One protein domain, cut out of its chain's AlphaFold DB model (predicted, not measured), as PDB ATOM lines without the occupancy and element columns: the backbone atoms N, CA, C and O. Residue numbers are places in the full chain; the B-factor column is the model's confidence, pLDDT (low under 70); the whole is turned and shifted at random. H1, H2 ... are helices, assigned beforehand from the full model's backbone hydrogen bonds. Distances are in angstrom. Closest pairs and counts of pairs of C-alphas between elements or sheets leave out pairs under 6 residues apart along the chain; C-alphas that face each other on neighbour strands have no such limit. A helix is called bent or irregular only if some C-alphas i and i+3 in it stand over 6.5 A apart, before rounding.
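Overview. This is residues 2 to 93 of the 93 residues of an uncharacterized protein of Streptococcus parasuis (UniProt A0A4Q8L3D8). What is the shape? There is little regular structure: residues 2 to 34, with no named element, swing wide of a row of three helices, H1, H2 and H3 in chain order, and residues 72 to 93 run back past it. How large is it? The printed part has 92 residues, 27 of them in named elements, with no named strand: all helix. It is only just compact, close to loose, with a radius of gyration of the C-alphas of 14.4 A and spans of 47 by 36 by 23 A.

Arrangement. What touches first? H1, residues 35 to 44, touches H2, residues 52 to 64, through residues 55 to 60 of H2 alone; their closest C-alphas, of Ala 35 and Ser 59, are 4.7 A apart. This helical hairpin runs opposite ways at a steep tilt of 41 degrees. What follows? H3, residues 68 to 71, touches residues 57 to 62 of H2 alone, the closest C-alphas, of Gly 61 and Phe 71, being 6.0 A apart; H1 and H3 are apart. Are the backbones in range? Every O i to N i+4 pair is within hydrogen-bond range in H1, 6 of 9 in H2; H3 is too short for one.

Along the chain. Where do the helices begin and end? H1 begins at C-alpha 35 (119.904, 142.770, 146.716) and H3 ends at C-alpha 71 (133.873, 140.387, 141.339). How long are they? H1 is 14.3 A, H2 17.9 A and H3 5.0 A; H2 is only just irregular, C-alphas 59 and 62 being 6.8 A apart.

Size, cuts and confidence. Is there a cut or long link? The printed part has no cut, and no link between helices is long. Where is confidence low? Residues 87 to 93 are under 70.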
ATOM      1  N   LYS A   2     142.129 132.253 137.767       83.81
ATOM      2  CA  LYS A   2     140.957 131.396 137.536       83.81
ATOM      3  C   LYS A   2     139.689 132.185 137.894       83.81
ATOM      4  O   LYS A   2     139.578 132.633 139.029       83.81
ATOM      5  N   LYS A   3     138.761 132.364 136.947       91.62
ATOM      6  CA  LYS A   3     137.445 132.972 137.210       91.62
ATOM      7  C   LYS A   3     136.612 132.003 138.052       91.62
ATOM      8  O   LYS A   3     136.476 130.833 137.687       91.62
ATOM      9  N   HIS A   4     136.083 132.470 139.177       97.00
ATOM     10  CA  HIS A   4     135.089 131.724 139.944       97.00
ATOM     11  C   HIS A   4     133.707 131.881 139.304       97.00
ATOM     12  O   HIS A   4     133.417 132.892 138.677       97.00
ATOM     13  N   SER A   5     132.846 130.881 139.460       96.75
ATOM     14  CA  SER A   5     131.468 130.915 138.969       96.75
ATOM     15  C   SER A   5     130.544 130.306 140.017       96.75
ATOM     16  O   SER A   5     130.949 129.462 140.817       96.75
ATOM     17  N   THR A   6     129.303 130.767 140.008       96.12
ATOM     18  CA  THR A   6     128.167 130.297 140.800       96.12
ATOM     19  C   THR A   6     127.179 129.480 139.967       96.12
ATOM     20  O   THR A   6     126.179 129.008 140.508       96.12
ATOM     21  N   ASN A   7     127.433 129.308 138.666       95.56
ATOM     22  CA  ASN A   7     126.573 128.527 137.786       95.56
ATOM     23  C   ASN A   7     126.631 127.041 138.143       95.56
ATOM     24  O   ASN A   7     127.703 126.457 138.307       95.56
ATOM     25  N   TYR A   8     125.453 126.428 138.211       91.19
ATOM     26  CA  TYR A   8     125.298 124.985 138.306       91.19
ATOM     27  C   TYR A   8     125.063 124.400 136.916       91.19
ATOM     28  O   TYR A   8     124.349 124.987 136.106       91.19
ATOM     29  N   TYR A   9     125.626 123.221 136.664       92.12
ATOM     30  CA  TYR A   9     125.437 122.469 135.425       92.12
ATOM     31  C   TYR A   9     124.878 121.093 135.772       92.12
ATOM     32  O   TYR A   9     125.310 120.498 136.759       92.12
ATOM     33  N   ASN A  10     123.930 120.597 134.971       93.31
ATOM     34  CA  ASN A  10     123.301 119.282 135.155       93.31
ATOM     35  C   ASN A  10     122.763 119.050 136.581       93.31
ATOM     36  O   ASN A  10     122.894 117.961 137.134       93.31
ATOM     37  N   ALA A  11     122.188 120.089 137.192       90.50
ATOM     38  CA  ALA A  11     121.687 120.045 138.559       90.50
ATOM     39  C   ALA A  11     120.260 120.590 138.637       90.50
ATOM     40  O   ALA A  11     119.940 121.612 138.030       90.50
ATOM     41  N   TYR A  12     119.430 119.931 139.442       88.44
ATOM     42  CA  TYR A  12     118.111 120.413 139.832       88.44
ATOM     43  C   TYR A  12     118.160 120.901 141.284       88.44
ATOM     44  O   TYR A  12     118.652 120.195 142.165       88.44
ATOM     45  N   LEU A  13     117.675 122.120 141.533       86.38
ATOM     46  CA  LEU A  13     117.625 122.713 142.869       86.38
ATOM     47  C   LEU A  13     116.207 122.573 143.427       86.38
ATOM     48  O   LEU A  13     115.335 123.384 143.125       86.38
ATOM     49  N   ALA A  14     115.986 121.531 144.225       89.25
ATOM     50  CA  ALA A  14     114.715 121.311 144.906       89.25
ATOM     51  C   ALA A  14     114.514 122.290 146.079       89.25
ATOM     52  O   ALA A  14     115.476 122.808 146.655       89.25
ATOM     53  N   VAL A  15     113.249 122.511 146.446       86.88
ATOM     54  CA  VAL A  15     112.882 123.185 147.699       86.88
ATOM     55  C   VAL A  15     113.337 122.316 148.876       86.88
ATOM     56  O   VAL A  15     113.293 121.090 148.793       86.88
ATOM     57  N   ALA A  16     113.809 122.943 149.955       86.88
ATOM     58  CA  ALA A  16     114.225 122.222 151.154       86.88
ATOM     59  C   ALA A  16     113.030 121.512 151.816       86.88
ATOM     60  O   ALA A  16     111.940 122.078 151.884       86.88
ATOM     61  N   GLU A  17     113.242 120.294 152.318       88.88
ATOM     62  CA  GLU A  17     112.185 119.463 152.923       88.88
ATOM     63  C   GLU A  17     111.559 120.099 154.175       88.88
ATOM     64  O   GLU A  17     110.400 119.848 154.491       88.88
ATOM     65  N   ASP A  18     112.307 120.955 154.870       87.12
ATOM     66  CA  ASP A  18     111.878 121.692 156.058       87.12
ATOM     67  C   ASP A  18     111.289 123.079 155.738       87.12
ATOM     68  O   ASP A  18     111.061 123.885 156.647       87.12
ATOM     69  N   CYS A  19     111.023 123.383 154.459       86.25
ATOM     70  CA  CYS A  19     110.417 124.649 154.063       86.25
ATOM     71  C   CYS A  19     109.015 124.784 154.687       86.25
ATOM     72  O   CYS A  19     108.130 123.973 154.416       86.25
ATOM     73  N   PRO A  20     108.763 125.809 155.519       85.56
ATOM     74  CA  PRO A  20     107.565 125.834 156.350       85.56
ATOM     75  C   PRO A  20     106.330 126.413 155.639       85.56
ATOM     76  O   PRO A  20     105.301 126.608 156.300       85.56
ATOM     77  N   VAL A  21     106.443 126.739 154.345       85.75
ATOM     78  CA  VAL A  21     105.407 127.384 153.525       85.75
ATOM     79  C   VAL A  21     105.334 126.754 152.135       85.75
ATOM     80  O   VAL A  21     106.335 126.284 151.605       85.75
ATOM     81  N   GLU A  22     104.153 126.810 151.526       86.06
ATOM     82  CA  GLU A  22     103.892 126.240 150.195       86.06
ATOM     83  C   GLU A  22     104.069 127.257 149.058       86.06
ATOM     84  O   GLU A  22     104.316 126.884 147.914       86.06
ATOM     85  N   ILE A  23     103.947 128.553 149.366       85.94
ATOM     86  CA  ILE A  23     103.967 129.641 148.382       85.94
ATOM     87  C   ILE A  23     105.036 130.661 148.775       85.94
ATOM     88  O   ILE A  23     105.129 131.082 149.930       85.94
ATOM     89  N   GLY A  24     105.848 131.064 147.794       85.00
ATOM     90  CA  GLY A  24     106.853 132.109 147.960       85.00
ATOM     91  C   GLY A  24     106.231 133.496 148.137       85.00
ATOM     92  O   GLY A  24     105.214 133.812 147.526       85.00
ATOM     93  N   GLN A  25     106.866 134.348 148.942       87.12
ATOM     94  CA  GLN A  25     106.466 135.745 149.106       87.12
ATOM     95  C   GLN A  25     107.369 136.666 148.282       87.12
ATOM     96  O   GLN A  25     108.595 136.528 148.303       87.12
ATOM     97  N   GLU A  26     106.773 137.637 147.592       91.25
ATOM     98  CA  GLU A  26     107.541 138.666 146.894       91.25
ATOM     99  C   GLU A  26     108.311 139.546 147.894       91.25
ATOM    100  O   GLU A  26     107.728 140.017 148.879       91.25
ATOM    101  N   PRO A  27     109.610 139.819 147.672       91.25
ATOM    102  CA  PRO A  27     110.353 140.730 148.528       91.25
ATOM    103  C   PRO A  27     109.766 142.150 148.485       91.25
ATOM    104  O   PRO A  27     109.393 142.628 147.406       91.25
ATOM    105  N   PRO A  28     109.757 142.876 149.617       91.44
ATOM    106  CA  PRO A  28     109.189 144.216 149.678       91.44
ATOM    107  C   PRO A  28     109.922 145.186 148.747       91.44
ATOM    108  O   PRO A  28     111.152 145.147 148.615       91.44
ATOM    109  N   LEU A  29     109.156 146.099 148.153       94.00
ATOM    110  CA  LEU A  29     109.684 147.253 147.433       94.00
ATOM    111  C   LEU A  29     110.328 148.222 148.433       94.00
ATOM    112  O   LEU A  29     109.733 148.569 149.452       94.00
ATOM    113  N   LYS A  30     111.568 148.625 148.159       93.19
ATOM    114  CA  LYS A  30     112.339 149.595 148.945       93.19
ATOM    115  C   LYS A  30     113.177 150.430 147.994       93.19
ATOM    116  O   LYS A  30     113.653 149.880 147.003       93.19
ATOM    117  N   GLU A  31     113.420 151.687 148.355       93.38
ATOM    118  CA  GLU A  31     114.389 152.539 147.671       93.38
ATOM    119  C   GLU A  31     115.548 152.919 148.608       93.38
ATOM    120  O   GLU A  31     115.296 153.449 149.693       93.38
ATOM    121  N   PRO A  32     116.812 152.623 148.240       91.75
ATOM    122  CA  PRO A  32     117.225 151.884 147.042       91.75
ATOM    123  C   PRO A  32     116.837 150.395 147.108       91.75
ATOM    124  O   PRO A  32     116.751 149.807 148.194       91.75
ATOM    125  N   LYS A  33     116.666 149.753 145.943       94.31
ATOM    126  CA  LYS A  33     116.361 148.315 145.872       94.31
ATOM    127  C   LYS A  33     117.369 147.470 146.666       94.31
ATOM    128  O   LYS A  33     118.599 147.610 146.587       94.31
ATOM    129  N   SER A  34     116.836 146.530 147.442       93.88
ATOM    130  CA  SER A  34     117.641 145.534 148.156       93.88
ATOM    131  C   SER A  34     118.216 144.492 147.187       93.88
ATOM    132  O   SER A  34     117.672 144.277 146.107       93.88
ATOM    133  N   ALA A  35     119.307 143.813 147.565       93.75
ATOM    134  CA  ALA A  35     119.904 142.770 146.716       93.75
ATOM    135  C   ALA A  35     118.894 141.653 146.397       93.75
ATOM    136  O   ALA A  35     118.776 141.238 145.251       93.75
ATOM    137  N   VAL A  36     118.104 141.240 147.394       93.88
ATOM    138  CA  VAL A  36     117.045 140.234 147.228       93.88
ATOM    139  C   VAL A  36     115.950 140.700 146.261       93.88
ATOM    140  O   VAL A  36     115.480 139.902 145.456       93.88
ATOM    141  N   ARG A  37     115.590 141.993 146.272       95.00
ATOM    142  CA  ARG A  37     114.611 142.552 145.329       95.00
ATOM    143  C   ARG A  37     115.150 142.566 143.899       95.00
ATOM    144  O   ARG A  37     114.435 142.165 142.994       95.00
ATOM    145  N   ILE A  38     116.413 142.956 143.709       94.69
ATOM    146  CA  ILE A  38     117.073 142.932 142.391       94.69
ATOM    147  C   ILE A  38     117.085 141.508 141.818       94.69
ATOM    148  O   ILE A  38     116.775 141.315 140.646       94.69
ATOM    149  N   GLN A  39     117.405 140.505 142.644       94.69
ATOM    150  CA  GLN A  39     117.371 139.101 142.221       94.69
ATOM    151  C   GLN A  39     115.955 138.655 141.852       94.69
ATOM    152  O   GLN A  39     115.777 138.008 140.824       94.69
ATOM    153  N   TYR A  40     114.960 139.007 142.674       94.69
ATOM    154  CA  TYR A  40     113.560 138.672 142.417       94.69
ATOM    155  C   TYR A  40     113.068 139.259 141.094       94.69
ATOM    156  O   TYR A  40     112.621 138.497 140.245       94.69
ATOM    157  N   ASP A  41     113.206 140.575 140.902       94.06
ATOM    158  CA  ASP A  41     112.737 141.273 139.697       94.06
ATOM    159  C   ASP A  41     113.348 140.638 138.439       94.06
ATOM    160  O   ASP A  41     112.652 140.286 137.491       94.06
ATOM    161  N   ARG A  42     114.661 140.380 138.473       92.69
ATOM    162  CA  ARG A  42     115.387 139.815 137.333       92.69
ATOM    163  C   ARG A  42     114.944 138.395 136.970       92.69
ATOM    164  O   ARG A  42     114.986 138.033 135.801       92.69
ATOM    165  N   LEU A  43     114.539 137.589 137.949       93.25
ATOM    166  CA  LEU A  43     114.056 136.224 137.719       93.25
ATOM    167  C   LEU A  43     112.572 136.191 137.341       93.25
ATOM    168  O   LEU A  43     112.175 135.402 136.486       93.25
ATOM    169  N   LYS A  44     111.759 137.033 137.984       93.62
ATOM    170  CA  LYS A  44     110.305 137.086 137.810       93.62
ATOM    171  C   LYS A  44     109.912 137.583 136.421       93.62
ATOM    172  O   LYS A  44     108.997 137.015 135.826       93.62
ATOM    173  N   ASP A  45     110.617 138.595 135.923       89.56
ATOM    174  CA  ASP A  45     110.296 139.263 134.657       89.56
ATOM    175  C   ASP A  45     110.999 138.618 133.451       89.56
ATOM    176  O   ASP A  45     110.760 138.989 132.303       89.56
ATOM    177  N   SER A  46     111.897 137.657 133.683       92.19
ATOM    178  CA  SER A  46     112.726 137.041 132.638       92.19
ATOM    179  C   SER A  46     113.065 135.580 132.973       92.19
ATOM    180  O   SER A  46     114.230 135.235 133.221       92.19
ATOM    181  N   PRO A  47     112.053 134.696 133.016       88.56
ATOM    182  CA  PRO A  47     112.251 133.301 133.385       88.56
ATOM    183  C   PRO A  47     113.258 132.621 132.448       88.56
ATOM    184  O   PRO A  47     113.160 132.725 131.229       88.56
ATOM    185  N   TYR A  48     114.234 131.922 133.037       87.44
ATOM    186  CA  TYR A  48     115.289 131.163 132.342       87.44
ATOM    187  C   TYR A  48     116.207 131.967 131.407       87.44
ATOM    188  O   TYR A  48     116.983 131.377 130.660       87.44
ATOM    189  N   GLN A  49     116.169 133.299 131.460       94.69
ATOM    190  CA  GLN A  49     117.017 134.139 130.613       94.69
ATOM    191  C   GLN A  49     118.416 134.357 131.198       94.69
ATOM    192  O   GLN A  49     119.385 134.507 130.455       94.69
ATOM    193  N   TYR A  50     118.524 134.402 132.528       94.75
ATOM    194  CA  TYR A  50     119.760 134.767 133.212       94.75
ATOM    195  C   TYR A  50     120.431 133.576 133.889       94.75
ATOM    196  O   TYR A  50     119.776 132.715 134.478       94.75
ATOM    197  N   THR A  51     121.762 133.572 133.860       95.19
ATOM    198  CA  THR A  51     122.581 132.626 134.622       95.19
ATOM    199  C   THR A  51     122.695 133.047 136.091       95.19
ATOM    200  O   THR A  51     122.459 134.207 136.443       95.19
ATOM    201  N   SER A  52     123.100 132.118 136.966       94.56
ATOM    202  CA  SER A  52     123.354 132.434 138.381       94.56
ATOM    203  C   SER A  52     124.400 133.542 138.520       94.56
ATOM    204  O   SER A  52     124.214 134.460 139.315       94.56
ATOM    205  N   ASP A  53     125.454 133.512 137.701       96.75
ATOM    206  CA  ASP A  53     126.494 134.543 137.707       96.75
ATOM    207  C   ASP A  53     125.931 135.929 137.412       96.75
ATOM    208  O   ASP A  53     126.206 136.867 138.157       96.75
ATOM    209  N   GLN A  54     125.089 136.054 136.384       96.62
ATOM    210  CA  GLN A  54     124.483 137.335 136.016       96.62
ATOM    211  C   GLN A  54     123.580 137.877 137.129       96.62
ATOM    212  O   GLN A  54     123.631 139.064 137.451       96.62
ATOM    213  N   VAL A  55     122.777 137.015 137.758       96.00
ATOM    214  CA  VAL A  55     121.863 137.414 138.840       96.00
ATOM    215  C   VAL A  55     122.634 137.823 140.104       96.00
ATOM    216  O   VAL A  55     122.320 138.839 140.740       96.00
ATOM    217  N   ILE A  56     123.670 137.064 140.475       96.56
ATOM    218  CA  ILE A  56     124.510 137.365 141.641       96.56
ATOM    219  C   ILE A  56     125.356 138.621 141.401       96.56
ATOM    220  O   ILE A  56     125.453 139.457 142.307       96.56
ATOM    221  N   TYR A  57     125.913 138.790 140.198       97.50
ATOM    222  CA  TYR A  57     126.692 139.969 139.829       97.50
ATOM    223  C   TYR A  57     125.840 141.236 139.863       97.50
ATOM    224  O   TYR A  57     126.227 142.194 140.522       97.50
ATOM    225  N   GLU A  58     124.647 141.233 139.267       96.19
ATOM    226  CA  GLU A  58     123.770 142.408 139.279       96.19
ATOM    227  C   GLU A  58     123.429 142.860 140.707       96.19
ATOM    228  O   GLU A  58     123.531 144.030 141.075       96.19
ATOM    229  N   SER A  59     123.050 141.900 141.550       95.19
ATOM    230  CA  SER A  59     122.541 142.181 142.893       95.19
ATOM    231  C   SER A  59     123.613 142.522 143.924       95.19
ATOM    232  O   SER A  59     123.269 143.067 144.977       95.19
ATOM    233  N   ASN A  60     124.888 142.224 143.649       95.69
ATOM    234  CA  ASN A  60     125.993 142.430 144.588       95.69
ATOM    235  C   ASN A  60     127.174 143.194 143.980       95.69
ATOM    236  O   ASN A  60     127.673 144.103 144.632       95.69
ATOM    237  N   GLY A  61     127.632 142.834 142.782       96.44
ATOM    238  CA  GLY A  61     128.791 143.428 142.108       96.44
ATOM    239  C   GLY A  61     128.472 144.748 141.407       96.44
ATOM    240  O   GLY A  61     129.012 145.783 141.797       96.44
ATOM    241  N   ALA A  62     127.551 144.732 140.438       96.50
ATOM    242  CA  ALA A  62     127.211 145.891 139.606       96.50
ATOM    243  C   ALA A  62     126.795 147.109 140.447       96.50
ATOM    244  O   ALA A  62     127.319 148.207 140.279       96.50
ATOM    245  N   ARG A  63     125.948 146.899 141.462       91.50
ATOM    246  CA  ARG A  63     125.524 147.955 142.401       91.50
ATOM    247  C   ARG A  63     126.654 148.589 143.226       91.50
ATOM    248  O   ARG A  63     126.438 149.623 143.848       91.50
ATOM    249  N   ARG A  64     127.811 147.926 143.324       93.69
ATOM    250  CA  ARG A  64     129.019 148.427 144.003       93.69
ATOM    251  C   ARG A  64     129.994 149.085 143.022       93.69
ATOM    252  O   ARG A  64     131.042 149.538 143.464       93.69
ATOM    253  N   GLY A  65     129.674 149.116 141.725       95.75
ATOM    254  CA  GLY A  65     130.547 149.643 140.675       95.75
ATOM    255  C   GLY A  65     131.767 148.766 140.387       95.75
ATOM    256  O   GLY A  65     132.758 149.261 139.865       95.75
ATOM    257  N   ILE A  66     131.721 147.483 140.759       97.00
ATOM    258  CA  ILE A  66     132.837 146.544 140.590       97.00
ATOM    259  C   ILE A  66     132.678 145.824 139.251       97.00
ATOM    260  O   ILE A  66     131.566 145.401 138.923       97.00
ATOM    261  N   SER A  67     133.763 145.651 138.493       97.06
ATOM    262  CA  SER A  67     133.721 144.887 137.240       97.06
ATOM    263  C   SER A  67     133.393 143.414 137.489       97.06
ATOM    264  O   SER A  67     133.615 142.874 138.577       97.06
ATOM    265  N   GLU A  68     132.851 142.737 136.481       96.38
ATOM    266  CA  GLU A  68     132.548 141.311 136.590       96.38
ATOM    267  C   GLU A  68     133.827 140.496 136.855       96.38
ATOM    268  O   GLU A  68     133.831 139.576 137.678       96.38
ATOM    269  N   GLU A  69     134.938 140.873 136.222       95.69
ATOM    270  CA  GLU A  69     136.243 140.236 136.384       95.69
ATOM    271  C   GLU A  69     136.763 140.364 137.817       95.69
ATOM    272  O   GLU A  69     137.212 139.375 138.400       95.69
ATOM    273  N   GLU A  70     136.682 141.560 138.410       96.69
ATOM    274  CA  GLU A  70     137.096 141.779 139.795       96.69
ATOM    275  C   GLU A  70     136.157 141.049 140.761       96.69
ATOM    276  O   GLU A  70     136.608 140.419 141.721       96.69
ATOM    277  N   PHE A  71     134.851 141.057 140.493       97.38
ATOM    278  CA  PHE A  71     133.873 140.387 141.339       97.38
ATOM    279  C   PHE A  71     134.105 138.870 141.386       97.38
ATOM    280  O   PHE A  71     134.164 138.293 142.473       97.38
ATOM    281  N   PHE A  72     134.327 138.228 140.240       97.44
ATOM    282  CA  PHE A  72     134.586 136.786 140.153       97.44
ATOM    283  C   PHE A  72     136.066 136.398 140.275       97.44
ATOM    284  O   PHE A  72     136.411 135.218 140.142       97.44
ATOM    285  N   SER A  73     136.946 137.354 140.593       96.75
ATOM    286  CA  SER A  73     138.339 137.080 140.975       96.75
ATOM    287  C   SER A  73     138.445 136.276 142.278       96.75
ATOM    288  O   SER A  73     139.443 135.594 142.512       96.75
ATOM    289  N   LYS A  74     137.388 136.317 143.097       95.19
ATOM    290  CA  LYS A  74     137.195 135.529 144.316       95.19
ATOM    291  C   LYS A  74     135.869 134.775 144.270       95.19
ATOM    292  O   LYS A  74     134.936 135.175 143.575       95.19
ATOM    293  N   GLY A  75     135.781 133.689 145.035       95.50
ATOM    294  CA  GLY A  75     134.541 132.926 145.181       95.50
ATOM    295  C   GLY A  75     133.400 133.782 145.737       95.50
ATOM    296  O   GLY A  75     133.611 134.603 146.631       95.50
ATOM    297  N   GLN A  76     132.195 133.570 145.209       95.94
ATOM    298  CA  GLN A  76     130.971 134.256 145.623       95.94
ATOM    299  C   GLN A  76     129.957 133.249 146.159       95.94
ATOM    300  O   GLN A  76     129.933 132.092 145.736       95.94
ATOM    301  N   ALA A  77     129.105 133.694 147.081       94.50
ATOM    302  CA  ALA A  77     127.975 132.895 147.528       94.50
ATOM    303  C   ALA A  77     126.990 132.699 146.364       94.50
ATOM    304  O   ALA A  77     126.640 133.648 145.663       94.50
ATOM    305  N   CYS A  78     126.554 131.460 146.149       92.62
ATOM    306  CA  CYS A  78     125.622 131.114 145.082       92.62
ATOM    307  C   CYS A  78     124.163 131.400 145.478       92.62
ATOM    308  O   CYS A  78     123.852 131.725 146.627       92.62
ATOM    309  N   MET A  79     123.238 131.184 144.538       90.75
ATOM    310  CA  MET A  79     121.802 131.388 144.763       90.75
ATOM    311  C   MET A  79     121.210 130.534 145.897       90.75
ATOM    312  O   MET A  79     120.232 130.955 146.509       90.75
ATOM    313  N   ARG A  80     121.817 129.391 146.260       89.50
ATOM    314  CA  ARG A  80     121.372 128.585 147.420       89.50
ATOM    315  C   ARG A  80     121.518 129.326 148.752       89.50
ATOM    316  O   ARG A  80     120.791 129.032 149.694       89.50
ATOM    317  N   SER A  81     122.438 130.284 148.824       88.75
ATOM    318  CA  SER A  81     122.668 131.143 149.991       88.75
ATOM    319  C   SER A  81     121.995 132.514 149.859       88.75
ATOM    320  O   SER A  81     122.245 133.400 150.676       88.75
ATOM    321  N   SER A  82     121.164 132.719 148.829       89.31
ATOM    322  CA  SER A  82     120.418 133.963 148.650       89.31
ATOM    323  C   SER A  82     119.419 134.183 149.789       89.31
ATOM    324  O   SER A  82     118.821 133.251 150.318       89.31
ATOM    325  N   ALA A  83     119.161 135.449 150.119       87.12
ATOM    326  CA  ALA A  83     118.071 135.815 151.016       87.12
ATOM    327  C   ALA A  83     116.668 135.566 150.417       87.12
ATOM    328  O   ALA A  83     115.694 135.656 151.161       87.12
ATOM    329  N   LEU A  84     116.549 135.224 149.125       86.94
ATOM    330  CA  LEU A  84     115.277 134.836 148.501       86.94
ATOM    331  C   LEU A  84     114.649 133.621 149.189       86.94
ATOM    332  O   LEU A  84     113.443 133.605 149.410       86.94
ATOM    333  N   SER A  85     115.459 132.642 149.601       79.19
ATOM    334  CA  SER A  85     114.978 131.464 150.335       79.19
ATOM    335  C   SER A  85     114.714 131.744 151.821       79.19
ATOM    336  O   SER A  85     114.003 130.988 152.475       79.19
ATOM    337  N   LYS A  86     115.243 132.849 152.373       71.62
ATOM    338  CA  LYS A  86     115.152 133.199 153.805       71.62
ATOM    339  C   LYS A  86     113.830 133.868 154.199       71.62
ATOM    340  O   LYS A  86     113.500 133.893 155.384       71.62
ATOM    341  N   LEU A  87     113.088 134.434 153.244       61.00
ATOM    342  CA  LEU A  87     111.878 135.225 153.520       61.00
ATOM    343  C   LEU A  87     110.690 134.395 154.034       61.00
ATOM    344  O   LEU A  87     109.716 134.952 154.525       61.00
ATOM    345  N   LEU A  88     110.790 133.070 154.000       57.72
ATOM    346  CA  LEU A  88     109.702 132.159 154.324       57.72
ATOM    347  C   LEU A  88     109.685 131.811 155.818       57.72
ATOM    348  O   LEU A  88     109.825 130.658 156.215       57.72
ATOM    349  N   ARG A  89     109.536 132.815 156.685       58.34
ATOM    350  CA  ARG A  89     109.096 132.551 158.062       58.34
ATOM    351  C   ARG A  89     107.577 132.478 158.035       58.34
ATOM    352  O   ARG A  89     106.954 133.377 157.479       58.34
ATOM    353  N   ARG A  90     106.980 131.447 158.651       54.66
ATOM    354  CA  ARG A  90     105.539 131.462 158.950       54.66
ATOM    355  C   ARG A  90     105.235 132.810 159.595       54.66
ATOM    356  O   ARG A  90     105.818 133.118 160.638       54.66
ATOM    357  N   MET A  91     104.392 133.623 158.956       52.28
ATOM    358  CA  MET A  91     103.821 134.778 159.639       52.28
ATOM    359  C   MET A  91     103.162 134.209 160.894       52.28
ATOM    360  O   MET A  91     102.327 133.309 160.793       52.28
ATOM    361  N   LYS A  92     103.650 134.615 162.071       45.44
ATOM    362  CA  LYS A  92     102.967 134.261 163.314       45.44
ATOM    363  C   LYS A  92     101.541 134.818 163.197       45.44
ATOM    364  O   LYS A  92     101.423 135.947 162.714       45.44
ATOM    365  N   PRO A  93     100.519 134.022 163.549       54.69
ATOM    366  CA  PRO A  93      99.144 134.503 163.578       54.69
ATOM    367  C   PRO A  93      99.005 135.716 164.500       54.69
ATOM    368  O   PRO A  93      99.806 135.820 165.463       54.69
TER     369      PRO A  93